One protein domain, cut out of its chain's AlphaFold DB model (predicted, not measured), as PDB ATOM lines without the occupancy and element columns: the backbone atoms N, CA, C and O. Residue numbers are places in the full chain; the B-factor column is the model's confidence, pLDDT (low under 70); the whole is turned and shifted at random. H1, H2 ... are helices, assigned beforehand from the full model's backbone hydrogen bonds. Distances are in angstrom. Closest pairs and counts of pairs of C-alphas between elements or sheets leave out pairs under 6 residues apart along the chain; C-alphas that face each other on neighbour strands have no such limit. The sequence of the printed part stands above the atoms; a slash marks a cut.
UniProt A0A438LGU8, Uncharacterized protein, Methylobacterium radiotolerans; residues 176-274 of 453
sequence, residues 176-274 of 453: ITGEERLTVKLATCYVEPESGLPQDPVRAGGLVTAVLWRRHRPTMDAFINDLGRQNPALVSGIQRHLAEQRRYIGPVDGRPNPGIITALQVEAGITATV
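What this domain is: This is residues 176 to 274 of the 453 residues of an uncharacterized protein of Methylobacterium radiotolerans (UniProt A0A438LGU8). H4, the longest helix, crosses H2 in the middle; H1 and H2 form a helical hairpin, and H3 and H5, side by side, pack on H2's last residues. The 99 printed residues hold five named helices, H1 to H5, and no named strand: all helix. The whole is compact, radius of gyration of the C-alphas 12.4 A, spanning 41 by 32 by 24 A.

How they stand to each other: H4, residues 232 to 244, touches the hub H2, residues 201 to 212, about perpendicular at 82 degrees; the closest C-alphas, of Ile 238 and Gly 205, are 3.7 A apart. H1, residues 180 to 189, touches H2 at a shallow tilt of 13 degrees, opposite ways, closest C-alphas Ala 187 and Ala 204, 4.1 A. H2 touches H3, residues 217 to 225, with residues 208 to 212 alone, closest C-alphas Leu 212 and Met 220, 6.3 A. H5, residues 258 to 267, touches H3, closest C-alphas Ile 261 and Ile 224, 5.8 A. Every O i to N i+4 pair is within hydrogen-bond range in H1 to H5.

Where its parts are: H4 measures 18.1 A from first to last C-alpha, with C-alpha 232 at (20.502, 39.758, 11.498) and C-alpha 244 at (38.118, 36.728, 8.622).

The domain as a whole: The printed part has no cut; links H1 to H2 and H4 to H5 are long. Residues 271 to 274 have pLDDT under 70.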
ATOM      1  N   ILE A 176      30.706  44.828 -10.789       71.94
ATOM      2  CA  ILE A 176      29.308  45.141 -10.394       71.94
ATOM      3  C   ILE A 176      28.880  46.627 -10.557       71.94
ATOM      4  O   ILE A 176      27.895  47.062  -9.963       71.94
ATOM      5  N   THR A 177      29.633  47.433 -11.313       71.25
ATOM      6  CA  THR A 177      29.398  48.875 -11.505       71.25
ATOM      7  C   THR A 177      28.050  49.136 -12.178       71.25
ATOM      8  O   THR A 177      27.796  48.616 -13.261       71.25
ATOM      9  N   GLY A 178      27.214  49.986 -11.578       76.31
ATOM     10  CA  GLY A 178      25.872  50.304 -12.084       76.31
ATOM     11  C   GLY A 178      24.808  49.246 -11.765       76.31
ATOM     12  O   GLY A 178      23.645  49.420 -12.133       76.31
ATOM     13  N   GLU A 179      25.191  48.168 -11.076       88.50
ATOM     14  CA  GLU A 179      24.315  47.078 -10.632       88.50
ATOM     15  C   GLU A 179      24.436  46.855  -9.110       88.50
ATOM     16  O   GLU A 179      24.222  45.759  -8.580       88.50
ATOM     17  N   GLU A 180      24.776  47.913  -8.370       89.75
ATOM     18  CA  GLU A 180      24.996  47.878  -6.924       89.75
ATOM     19  C   GLU A 180      23.742  47.428  -6.166       89.75
ATOM     20  O   GLU A 180      23.824  46.616  -5.243       89.75
ATOM     21  N   ARG A 181      22.563  47.901  -6.593       91.69
ATOM     22  CA  ARG A 181      21.270  47.504  -6.015       91.69
ATOM     23  C   ARG A 181      21.020  46.003  -6.154       91.69
ATOM     24  O   ARG A 181      20.672  45.356  -5.167       91.69
ATOM     25  N   LEU A 182      21.205  45.450  -7.354       95.00
ATOM     26  CA  LEU A 182      21.016  44.020  -7.609       95.00
ATOM     27  C   LEU A 182      22.020  43.182  -6.809       95.00
ATOM     28  O   LEU A 182      21.658  42.150  -6.249       95.00
ATOM     29  N   THR A 183      23.256  43.663  -6.688       94.62
ATOM     30  CA  THR A 183      24.302  42.995  -5.906       94.62
ATOM     31  C   THR A 183      23.929  42.884  -4.426       94.62
ATOM     32  O   THR A 183      24.084  41.820  -3.828       94.62
ATOM     33  N   VAL A 184      23.381  43.950  -3.832       95.50
ATOM     34  CA  VAL A 184      22.885  43.911  -2.446       95.50
ATOM     35  C   VAL A 184      21.678  42.978  -2.311       95.50
ATOM     36  O   VAL A 184      21.619  42.204  -1.359       95.50
ATOM     37  N   LYS A 185      20.745  42.980  -3.274       96.81
ATOM     38  CA  LYS A 185      19.614  42.033  -3.284       96.81
ATOM     39  C   LYS A 185      20.088  40.574  -3.347       96.81
ATOM     40  O   LYS A 185      19.549  39.726  -2.644       96.81
ATOM     41  N   LEU A 186      21.135  40.286  -4.124       97.44
ATOM     42  CA  LEU A 186      21.760  38.962  -4.159       97.44
ATOM     43  C   LEU A 186      22.425  38.594  -2.824       97.44
ATOM     44  O   LEU A 186      22.349  37.440  -2.410       97.44
ATOM     45  N   ALA A 187      23.036  39.551  -2.120       96.94
ATOM     46  CA  ALA A 187      23.574  39.296  -0.784       96.94
ATOM     47  C   ALA A 187      22.481  38.801   0.179       96.94
ATOM     48  O   ALA A 187      22.692  37.830   0.904       96.94
ATOM     49  N   THR A 188      21.289  39.401   0.122       96.38
ATOM     50  CA  THR A 188      20.123  38.944   0.891       96.38
ATOM     51  C   THR A 188      19.717  37.511   0.529       96.38
ATOM     52  O   THR A 188      19.436  36.713   1.419       96.38
ATOM     53  N   CYS A 189      19.777  37.126  -0.750       97.94
ATOM     54  CA  CYS A 189      19.469  35.756  -1.172       97.94
ATOM     55  C   CYS A 189      20.348  34.690  -0.487       97.94
ATOM     56  O   CYS A 189      19.869  33.589  -0.222       97.94
ATOM     57  N   TYR A 190      21.612  34.986  -0.175       97.75
ATOM     58  CA  TYR A 190      22.512  34.030   0.488       97.75
ATOM     59  C   TYR A 190      22.241  33.833   1.983       97.75
ATOM     60  O   TYR A 190      22.865  32.967   2.597       97.75
ATOM     61  N   VAL A 191      21.358  34.634   2.580       96.38
ATOM     62  CA  VAL A 191      21.013  34.548   4.008       96.38
ATOM     63  C   VAL A 191      19.525  34.306   4.262       96.38
ATOM     64  O   VAL A 191      19.115  34.190   5.416       96.38
ATOM     65  N   GLU A 192      18.719  34.240   3.201       94.75
ATOM     66  CA  GLU A 192      17.308  33.862   3.252       94.75
ATOM     67  C   GLU A 192      17.140  32.397   2.825       94.75
ATOM     68  O   GLU A 192      17.391  32.077   1.658       94.75
ATOM     69  N   PRO A 193      16.704  31.488   3.714       93.94
ATOM     70  CA  PRO A 193      16.496  30.076   3.378       93.94
ATOM     71  C   PRO A 193      15.496  29.852   2.235       93.94
ATOM     72  O   PRO A 193      15.605  28.892   1.468       93.94
ATOM     73  N   GLU A 194      14.516  30.744   2.090       94.50
ATOM     74  CA  GLU A 194      13.473  30.667   1.073       94.50
ATOM     75  C   GLU A 194      13.987  30.974  -0.340       94.50
ATOM     76  O   GLU A 194      13.304  30.633  -1.313       94.50
ATOM     77  N   SER A 195      15.191  31.552  -0.461       95.56
ATOM     78  CA  SER A 195      15.810  31.962  -1.728       95.56
ATOM     79  C   SER A 195      16.089  30.807  -2.685       95.56
ATOM     80  O   SER A 195      16.176  31.004  -3.897       95.56
ATOM     81  N   GLY A 196      16.231  29.589  -2.157       94.06
ATOM     82  CA  GLY A 196      16.631  28.416  -2.931       94.06
ATOM     83  C   GLY A 196      18.100  28.421  -3.372       94.06
ATOM     84  O   GLY A 196      18.499  27.504  -4.090       94.06
ATOM     85  N   LEU A 197      18.900  29.409  -2.953       95.81
ATOM     86  CA  LEU A 197      20.357  29.375  -3.077       95.81
ATOM     87  C   LEU A 197      20.989  28.709  -1.840       95.81
ATOM     88  O   LEU A 197      20.430  28.795  -0.739       95.81
ATOM     89  N   PRO A 198      22.169  28.071  -1.988       95.38
ATOM     90  CA  PRO A 198      22.966  27.645  -0.844       95.38
ATOM     91  C   PRO A 198      23.254  28.834   0.075       95.38
ATOM     92  O   PRO A 198      23.677  29.889  -0.396       95.38
ATOM     93  N   GLN A 199      23.010  28.668   1.375       94.75
ATOM     94  CA  GLN A 199      23.232  29.737   2.344       94.75
ATOM     95  C   GLN A 199      24.732  29.986   2.509       94.75
ATOM     96  O   GLN A 199      25.478  29.075   2.868       94.75
ATOM     97  N   ASP A 200      25.157  31.222   2.270       95.06
ATOM     98  CA  ASP A 200      26.553  31.647   2.374       95.06
ATOM     99  C   ASP A 200      26.639  33.076   2.943       95.06
ATOM    100  O   ASP A 200      26.794  34.062   2.211       95.06
ATOM    101  N   PRO A 201      26.531  33.221   4.277       91.38
ATOM    102  CA  PRO A 201      26.571  34.530   4.918       91.38
ATOM    103  C   PRO A 201      27.896  35.276   4.708       91.38
ATOM    104  O   PRO A 201      27.907  36.505   4.699       91.38
ATOM    105  N   VAL A 202      29.021  34.573   4.533       90.56
ATOM    106  CA  VAL A 202      30.326  35.218   4.302       90.56
ATOM    107  C   VAL A 202      30.361  35.848   2.914       90.56
ATOM    108  O   VAL A 202      30.754  37.010   2.777       90.56
ATOM    109  N   ARG A 203      29.886  35.129   1.889       94.06
ATOM    110  CA  ARG A 203      29.732  35.677   0.536       94.06
ATOM    111  C   ARG A 203      28.749  36.841   0.510       94.06
ATOM    112  O   ARG A 203      29.042  37.848  -0.133       94.06
ATOM    113  N   ALA A 204      27.642  36.752   1.249       94.88
ATOM    114  CA  ALA A 204      26.713  37.868   1.425       94.88
ATOM    115  C   ALA A 204      27.428  39.118   1.970       94.88
ATOM    116  O   ALA A 204      27.299  40.206   1.409       94.88
ATOM    117  N   GLY A 205      28.244  38.938   3.014       93.94
ATOM    118  CA  GLY A 205      29.078  39.992   3.584       93.94
ATOM    119  C   GLY A 205      30.022  40.617   2.558       93.94
ATOM    120  O   GLY A 205      30.054  41.838   2.427       93.94
ATOM    121  N   GLY A 206      30.722  39.787   1.781       92.44
ATOM    122  CA  GLY A 206      31.639  40.240   0.733       92.44
ATOM    123  C   GLY A 206      30.969  41.035  -0.391       92.44
ATOM    124  O   GLY A 206      31.545  41.999  -0.892       92.44
ATOM    125  N   LEU A 207      29.740  40.682  -0.772       93.38
ATOM    126  CA  LEU A 207      28.979  41.443  -1.766       93.38
ATOM    127  C   LEU A 207      28.575  42.826  -1.242       93.38
ATOM    128  O   LEU A 207      28.706  43.815  -1.963       93.38
ATOM    129  N   VAL A 208      28.127  42.914   0.014       94.38
ATOM    130  CA  VAL A 208      27.768  44.199   0.636       94.38
ATOM    131  C   VAL A 208      28.995  45.103   0.762       94.38
ATOM    132  O   VAL A 208      28.931  46.272   0.378       94.38
ATOM    133  N   THR A 209      30.124  44.578   1.246       89.00
ATOM    134  CA  THR A 209      31.356  45.368   1.380       89.00
ATOM    135  C   THR A 209      31.877  45.810   0.013       89.00
ATOM    136  O   THR A 209      32.179  46.990  -0.149       89.00
ATOM    137  N   ALA A 210      31.863  44.949  -1.010       88.12
ATOM    138  CA  ALA A 210      32.251  45.314  -2.378       88.12
ATOM    139  C   ALA A 210      31.426  46.476  -2.966       88.12
ATOM    140  O   ALA A 210      31.951  47.280  -3.742       88.12
ATOM    141  N   VAL A 211      30.146  46.592  -2.594       89.19
ATOM    142  CA  VAL A 211      29.301  47.734  -2.971       89.19
ATOM    143  C   VAL A 211      29.624  48.981  -2.137       89.19
ATOM    144  O   VAL A 211      29.627  50.089  -2.676       89.19
ATOM    145  N   LEU A 212      29.936  48.834  -0.845       86.81
ATOM    146  CA  LEU A 212      30.316  49.959   0.023       86.81
ATOM    147  C   LEU A 212      31.590  50.666  -0.456       86.81
ATOM    148  O   LEU A 212      31.601  51.896  -0.495       86.81
ATOM    149  N   TRP A 213      32.595  49.925  -0.932       80.00
ATOM    150  CA  TRP A 213      33.809  50.492  -1.550       80.00
ATOM    151  C   TRP A 213      33.517  51.462  -2.702       80.00
ATOM    152  O   TRP A 213      34.295  52.376  -2.973       80.00
ATOM    153  N   ARG A 214      32.373  51.295  -3.370       82.88
ATOM    154  CA  ARG A 214      31.929  52.131  -4.495       82.88
ATOM    155  C   ARG A 214      31.159  53.370  -4.055       82.88
ATOM    156  O   ARG A 214      30.740  54.154  -4.900       82.88
ATOM    157  N   ARG A 215      30.954  53.547  -2.745       82.56
ATOM    158  CA  ARG A 215      30.208  54.662  -2.147       82.56
ATOM    159  C   ARG A 215      28.785  54.792  -2.702       82.56
ATOM    160  O   ARG A 215      28.262  55.896  -2.856       82.56
ATOM    161  N   HIS A 216      28.147  53.662  -3.014       86.50
ATOM    162  CA  HIS A 216      26.755  53.650  -3.454       86.50
ATOM    163  C   HIS A 216      25.856  54.124  -2.309       86.50
ATOM    164  O   HIS A 216      25.655  53.416  -1.320       86.50
ATOM    165  N   ARG A 217      25.334  55.346  -2.443       85.94
ATOM    166  CA  ARG A 217      24.664  56.074  -1.358       85.94
ATOM    167  C   ARG A 217      23.511  55.300  -0.700       85.94
ATOM    168  O   ARG A 217      23.552  55.186   0.519       85.94
ATOM    169  N   PRO A 218      22.584  54.661  -1.445       86.88
ATOM    170  CA  PRO A 218      21.545  53.833  -0.827       86.88
ATOM    171  C   PRO A 218      22.095  52.683   0.028       86.88
ATOM    172  O   PRO A 218      21.529  52.365   1.069       86.88
ATOM    173  N   THR A 219      23.210  52.065  -0.380       89.56
ATOM    174  CA  THR A 219      23.851  50.996   0.406       89.56
ATOM    175  C   THR A 219      24.540  51.562   1.641       89.56
ATOM    176  O   THR A 219      24.444  50.973   2.712       89.56
ATOM    177  N   MET A 220      25.205  52.711   1.526       88.38
ATOM    178  CA  MET A 220      25.789  53.385   2.687       88.38
ATOM    179  C   MET A 220      24.714  53.750   3.711       88.38
ATOM    180  O   MET A 220      24.873  53.443   4.886       88.38
ATOM    181  N   ASP A 221      23.594  54.324   3.275       86.25
ATOM    182  CA  ASP A 221      22.482  54.641   4.170       86.25
ATOM    183  C   ASP A 221      21.935  53.369   4.838       86.25
ATOM    184  O   ASP A 221      21.842  53.309   6.062       86.25
ATOM    185  N   ALA A 222      21.689  52.311   4.060       89.06
ATOM    186  CA  ALA A 222      21.150  51.048   4.563       89.06
ATOM    187  C   ALA A 222      22.068  50.319   5.565       89.06
ATOM    188  O   ALA A 222      21.565  49.712   6.512       89.06
ATOM    189  N   PHE A 223      23.390  50.350   5.366       92.38
ATOM    190  CA  PHE A 223      24.341  49.537   6.139       92.38
ATOM    191  C   PHE A 223      25.222  50.327   7.112       92.38
ATOM    192  O   PHE A 223      25.838  49.719   7.982       92.38
ATOM    193  N   ILE A 224      25.280  51.655   7.019       86.62
ATOM    194  CA  ILE A 224      26.002  52.500   7.983       86.62
ATOM    195  C   ILE A 224      25.009  53.198   8.905       86.62
ATOM    196  O   ILE A 224      25.138  53.097  10.124       86.62
ATOM    197  N   ASN A 225      24.008  53.869   8.334       80.69
ATOM    198  CA  ASN A 225      23.053  54.665   9.106       80.69
ATOM    199  C   ASN A 225      21.920  53.792   9.672       80.69
ATOM    200  O   ASN A 225      21.544  53.942  10.830       80.69
ATOM    201  N   ASP A 226      21.448  52.819   8.886       87.31
ATOM    202  CA  ASP A 226      20.279  51.986   9.192       87.31
ATOM    203  C   ASP A 226      20.617  50.493   9.393       87.31
ATOM    204  O   ASP A 226      19.759  49.624   9.215       87.31
ATOM    205  N   LEU A 227      21.847  50.164   9.817       89.62
ATOM    206  CA  LEU A 227      22.300  48.769   9.968       89.62
ATOM    207  C   LEU A 227      21.357  47.918  10.841       89.62
ATOM    208  O   LEU A 227      21.177  46.731  10.587       89.62
ATOM    209  N   GLY A 228      20.720  48.520  11.851       84.81
ATOM    210  CA  GLY A 228      19.769  47.832  12.731       84.81
ATOM    211  C   GLY A 228      18.451  47.412  12.087       84.81
ATOM    212  O   GLY A 228      17.721  46.632  12.690       84.81
ATOM    213  N   ARG A 229      18.149  47.889  10.875       89.38
ATOM    214  CA  ARG A 229      16.995  47.442  10.081       89.38
ATOM    215  C   ARG A 229      17.324  46.255   9.175       89.38
ATOM    216  O   ARG A 229      16.413  45.678   8.589       89.38
ATOM    217  N   GLN A 230      18.602  45.908   9.039       92.81
ATOM    218  CA  GLN A 230      19.037  44.812   8.182       92.81
ATOM    219  C   GLN A 230      18.754  43.455   8.831       92.81
ATOM    220  O   GLN A 230      18.694  43.325  10.054       92.81
ATOM    221  N   ASN A 231      18.609  42.423   7.996       92.50
ATOM    222  CA  ASN A 231      18.439  41.050   8.461       92.50
ATOM    223  C   ASN A 231      19.635  40.648   9.363       92.50
ATOM    224  O   ASN A 231      20.780  40.749   8.912       92.50
ATOM    225  N   PRO A 232      19.416  40.160  10.602       94.50
ATOM    226  CA  PRO A 232      20.502  39.758  11.498       94.50
ATOM    227  C   PRO A 232      21.451  38.713  10.898       94.50
ATOM    228  O   PRO A 232      22.655  38.752  11.152       94.50
ATOM    229  N   ALA A 233      20.944  37.809  10.054       94.44
ATOM    230  CA  ALA A 233      21.775  36.842   9.345       94.44
ATOM    231  C   ALA A 233      22.734  37.540   8.366       94.44
ATOM    232  O   ALA A 233      23.920  37.202   8.335       94.44
ATOM    233  N   LEU A 234      22.265  38.577   7.660       95.88
ATOM    234  CA  LEU A 234      23.095  39.416   6.792       95.88
ATOM    235  C   LEU A 234      24.153  40.175   7.595       95.88
ATOM    236  O   LEU A 234      25.330  40.139   7.245       95.88
ATOM    237  N   VAL A 235      23.759  40.801   8.709       96.06
ATOM    238  CA  VAL A 235      24.688  41.513   9.603       96.06
ATOM    239  C   VAL A 235      25.761  40.562  10.135       96.06
ATOM    240  O   VAL A 235      26.943  40.900  10.108       96.06
ATOM    241  N   SER A 236      25.383  39.344  10.536       95.19
ATOM    242  CA  SER A 236      26.336  38.325  10.994       95.19
ATOM    243  C   SER A 236      27.286  37.882   9.878       95.19
ATOM    244  O   SER A 236      28.462  37.624  10.121       95.19
ATOM    245  N   GLY A 237      26.790  37.821   8.640       95.44
ATOM    246  CA  GLY A 237      27.577  37.533   7.451       95.44
ATOM    247  C   GLY A 237      28.645  38.591   7.193       95.44
ATOM    248  O   GLY A 237      29.817  38.260   7.012       95.44
ATOM    249  N   ILE A 238      28.263  39.866   7.285       96.25
ATOM    250  CA  ILE A 238      29.176  41.009   7.162       96.25
ATOM    251  C   ILE A 238      30.217  41.014   8.292       96.25
ATOM    252  O   ILE A 238      31.413  41.129   8.024       96.25
ATOM    253  N   GLN A 239      29.789  40.829   9.545       94.38
ATOM    254  CA  GLN A 239      30.690  40.712  10.697       94.38
ATOM    255  C   GLN A 239      31.711  39.584  10.496       94.38
ATOM    256  O   GLN A 239      32.900  39.795  10.721       94.38
ATOM    257  N   ARG A 240      31.269  38.405  10.036       93.62
ATOM    258  CA  ARG A 240      32.138  37.245   9.784       93.62
ATOM    259  C   ARG A 240      33.137  37.514   8.662       93.62
ATOM    260  O   ARG A 240      34.327  37.309   8.864       93.62
ATOM    261  N   HIS A 241      32.667  38.047   7.534       93.75
ATOM    262  CA  HIS A 241      33.515  38.430   6.404       93.75
ATOM    263  C   HIS A 241      34.628  39.405   6.824       93.75
ATOM    264  O   HIS A 241      35.800  39.210   6.501       93.75
ATOM    265  N   LEU A 242      34.285  40.435   7.605       88.31
ATOM    266  CA  LEU A 242      35.258  41.410   8.097       88.31
ATOM    267  C   LEU A 242      36.177  40.828   9.179       88.31
ATOM    268  O   LEU A 242      37.359  41.173   9.227       88.31
ATOM    269  N   ALA A 243      35.672  39.934  10.032       86.19
ATOM    270  CA  ALA A 243      36.471  39.255  11.048       86.19
ATOM    271  C   ALA A 243      37.526  38.323  10.430       86.19
ATOM    272  O   ALA A 243      38.677  38.336  10.865       86.19
ATOM    273  N   GLU A 244      37.182  37.581   9.374       88.50
ATOM    274  CA  GLU A 244      38.118  36.728   8.622       88.50
ATOM    275  C   GLU A 244      39.262  37.540   8.001       88.50
ATOM    276  O   GLU A 244      40.419  37.116   8.008       88.50
ATOM    277  N   GLN A 245      38.966  38.761   7.555       82.88
ATOM    278  CA  GLN A 245      39.962  39.716   7.063       82.88
ATOM    279  C   GLN A 245      40.705  40.463   8.186       82.88
ATOM    280  O   GLN A 245      41.570  41.292   7.904       82.88
ATOM    281  N   ARG A 246      40.382  40.194   9.459       79.19
ATOM    282  CA  ARG A 246      40.875  40.911  10.653       79.19
ATOM    283  C   ARG A 246      40.563  42.412  10.657       79.19
ATOM    284  O   ARG A 246      41.279  43.200  11.273       79.19
ATOM    285  N   ARG A 247      39.489  42.810   9.980       78.12
ATOM    286  CA  ARG A 247      38.988  44.193   9.876       78.12
ATOM    287  C   ARG A 247      37.857  44.482  10.864       78.12
ATOM    288  O   ARG A 247      37.425  45.621  10.992       78.12
ATOM    289  N   TYR A 248      37.412  43.462  11.599       82.25
ATOM    290  CA  TYR A 248      36.442  43.552  12.683       82.25
ATOM    291  C   TYR A 248      36.846  42.612  13.833       82.25
ATOM    292  O   TYR A 248      37.199  41.462  13.588       82.25
ATOM    293  N   ILE A 249      36.828  43.103  15.080       75.94
ATOM    294  CA  ILE A 249      37.275  42.361  16.287       75.94
ATOM    295  C   ILE A 249      36.127  42.220  17.316       75.94
ATOM    296  O   ILE A 249      36.334  41.851  18.467       75.94
ATOM    297  N   GLY A 250      34.888  42.524  16.923       76.94
ATOM    298  CA  GLY A 250      33.718  42.388  17.794       76.94
ATOM    299  C   GLY A 250      32.994  41.039  17.652       76.94
ATOM    300  O   GLY A 250      33.428  40.173  16.887       76.94
ATOM    301  N   PRO A 251      31.890  40.843  18.393       82.31
ATOM    302  CA  PRO A 251      31.100  39.618  18.323       82.31
ATOM    303  C   PRO A 251      30.440  39.445  16.948       82.31
ATOM    304  O   PRO A 251      29.924  40.394  16.363       82.31
ATOM    305  N   VAL A 252      30.418  38.207  16.450       91.19
ATOM    306  CA  VAL A 252      29.667  37.815  15.246       91.19
ATOM    307  C   VAL A 252      28.291  37.309  15.684       91.19
ATOM    308  O   VAL A 252      28.037  36.107  15.728       91.19
ATOM    309  N   ASP A 253      27.428  38.232  16.095       89.94
ATOM    310  CA  ASP A 253      26.121  37.963  16.709       89.94
ATOM    311  C   ASP A 253      24.929  38.480  15.885       89.94
ATOM    312  O   ASP A 253      23.776  38.341  16.296       89.94
ATOM    313  N   GLY A 254      25.195  39.082  14.722       90.19
ATOM    314  CA  GLY A 254      24.175  39.675  13.859       90.19
ATOM    315  C   GLY A 254      23.557  40.957  14.409       90.19
ATOM    316  O   GLY A 254      22.564  41.432  13.858       90.19
ATOM    317  N   ARG A 255      24.117  41.533  15.480       91.00
ATOM    318  CA  ARG A 255      23.625  42.773  16.087       91.00
ATOM    319  C   ARG A 255      24.524  43.953  15.720       91.00
ATOM    320  O   ARG A 255      25.751  43.853  15.811       91.00
ATOM    321  N   PRO A 256      23.946  45.111  15.356       84.50
ATOM    322  CA  PRO A 256      24.719  46.330  15.189       84.50
ATOM    323  C   PRO A 256      25.456  46.689  16.480       84.50
ATOM    324  O   PRO A 256      24.903  46.627  17.576       84.50
ATOM    325  N   ASN A 257      26.705  47.111  16.337       83.25
ATOM    326  CA  ASN A 257      27.507  47.685  17.407       83.25
ATOM    327  C   ASN A 257      28.453  48.746  16.823       83.25
ATOM    328  O   ASN A 257      28.707  48.737  15.615       83.25
ATOM    329  N   PRO A 258      28.997  49.658  17.647       80.50
ATOM    330  CA  PRO A 258      29.873  50.717  17.149       80.50
ATOM    331  C   PRO A 258      31.055  50.183  16.333       80.50
ATOM    332  O   PRO A 258      31.388  50.752  15.301       80.50
ATOM    333  N   GLY A 259      31.628  49.041  16.730       78.94
ATOM    334  CA  GLY A 259      32.758  48.432  16.029       78.94
ATOM    335  C   GLY A 259      32.440  48.020  14.590       78.94
ATOM    336  O   GLY A 259      33.243  48.278  13.696       78.94
ATOM    337  N   ILE A 260      31.274  47.409  14.344       87.31
ATOM    338  CA  ILE A 260      30.883  47.023  12.981       87.31
ATOM    339  C   ILE A 260      30.517  48.255  12.145       87.31
ATOM    340  O   ILE A 260      30.901  48.327  10.984       87.31
ATOM    341  N   ILE A 261      29.872  49.265  12.739       84.06
ATOM    342  CA  ILE A 261      29.562  50.529  12.051       84.06
ATOM    343  C   ILE A 261      30.857  51.223  11.611       84.06
ATOM    344  O   ILE A 261      30.976  51.620  10.453       84.06
ATOM    345  N   THR A 262      31.860  51.303  12.490       79.12
ATOM    346  CA  THR A 262      33.180  51.851  12.147       79.12
ATOM    347  C   THR A 262      33.857  51.049  11.039       79.12
ATOM    348  O   THR A 262      34.387  51.645  10.104       79.12
ATOM    349  N   ALA A 263      33.816  49.715  11.088       81.88
ATOM    350  CA  ALA A 263      34.386  48.887  10.025       81.88
ATOM    351  C   ALA A 263      33.718  49.170   8.664       81.88
ATOM    352  O   ALA A 263      34.408  49.338   7.664       81.88
ATOM    353  N   LEU A 264      32.392  49.332   8.632       85.88
ATOM    354  CA  LEU A 264      31.645  49.652   7.410       85.88
ATOM    355  C   LEU A 264      31.898  51.074   6.895       85.88
ATOM    356  O   LEU A 264      31.960  51.281   5.683       85.88
ATOM    357  N   GLN A 265      32.103  52.049   7.784       83.06
ATOM    358  CA  GLN A 265      32.554  53.393   7.402       83.06
ATOM    359  C   GLN A 265      33.932  53.353   6.734       83.06
ATOM    360  O   GLN A 265      34.154  54.056   5.746       83.06
ATOM    361  N   VAL A 266      34.829  52.492   7.227       81.00
ATOM    362  CA  VAL A 266      36.141  52.253   6.611       81.00
ATOM    363  C   VAL A 266      35.997  51.575   5.245       81.00
ATOM    364  O   VAL A 266      36.636  52.037   4.304       81.00
ATOM    365  N   GLU A 267      35.135  50.557   5.089       82.12
ATOM    366  CA  GLU A 267      34.832  49.975   3.761       82.12
ATOM    367  C   GLU A 267      34.348  51.036   2.770       82.12
ATOM    368  O   GLU A 267      34.727  51.021   1.604       82.12
ATOM    369  N   ALA A 268      33.529  51.981   3.234       81.00
ATOM    370  CA  ALA A 268      33.009  53.069   2.412       81.00
ATOM    371  C   ALA A 268      34.005  54.226   2.199       81.00
ATOM    372  O   ALA A 268      33.671  55.229   1.561       81.00
ATOM    373  N   GLY A 269      35.220  54.127   2.746       78.12
ATOM    374  CA  GLY A 269      36.241  55.168   2.664       78.12
ATOM    375  C   GLY A 269      35.802  56.501   3.282       78.12
ATOM    376  O   GLY A 269      36.164  57.563   2.765       78.12
ATOM    377  N   ILE A 270      34.972  56.469   4.328       76.38
ATOM    378  CA  ILE A 270      34.577  57.651   5.103       76.38
ATOM    379  C   ILE A 270      35.643  57.892   6.175       76.38
ATOM    380  O   ILE A 270      35.783  57.115   7.117       76.38
ATOM    381  N   THR A 271      36.404  58.973   6.037       51.41
ATOM    382  CA  THR A 271      37.374  59.440   7.036       51.41
ATOM    383  C   THR A 271      36.761  60.574   7.879       51.41
ATOM    384  O   THR A 271      36.293  61.549   7.300       51.41
ATOM    385  N   ALA A 272      36.834  60.442   9.223       40.97
ATOM    386  CA  ALA A 272      36.291  61.282  10.335       40.97
ATOM    387  C   ALA A 272      34.884  60.866  10.851       40.97
ATOM    388  O   ALA A 272      33.988  60.676  10.042       40.97
ATOM    389  N   THR A 273      34.544  60.703  12.147       40.41
ATOM    390  CA  THR A 273      35.158  60.938  13.486       40.41
ATOM    391  C   THR A 273      34.254  60.292  14.563       40.41
ATOM    392  O   THR A 273      33.050  60.480  14.470       40.41
ATOM    393  N   VAL A 274      34.802  59.611  15.583       33.44
ATOM    394  CA  VAL A 274      34.672  59.879  17.046       33.44
ATOM    395  C   VAL A 274      35.613  58.909  17.772       33.44
ATOM    396  O   VAL A 274      35.584  57.700  17.557       33.44
TER     397      VAL A 274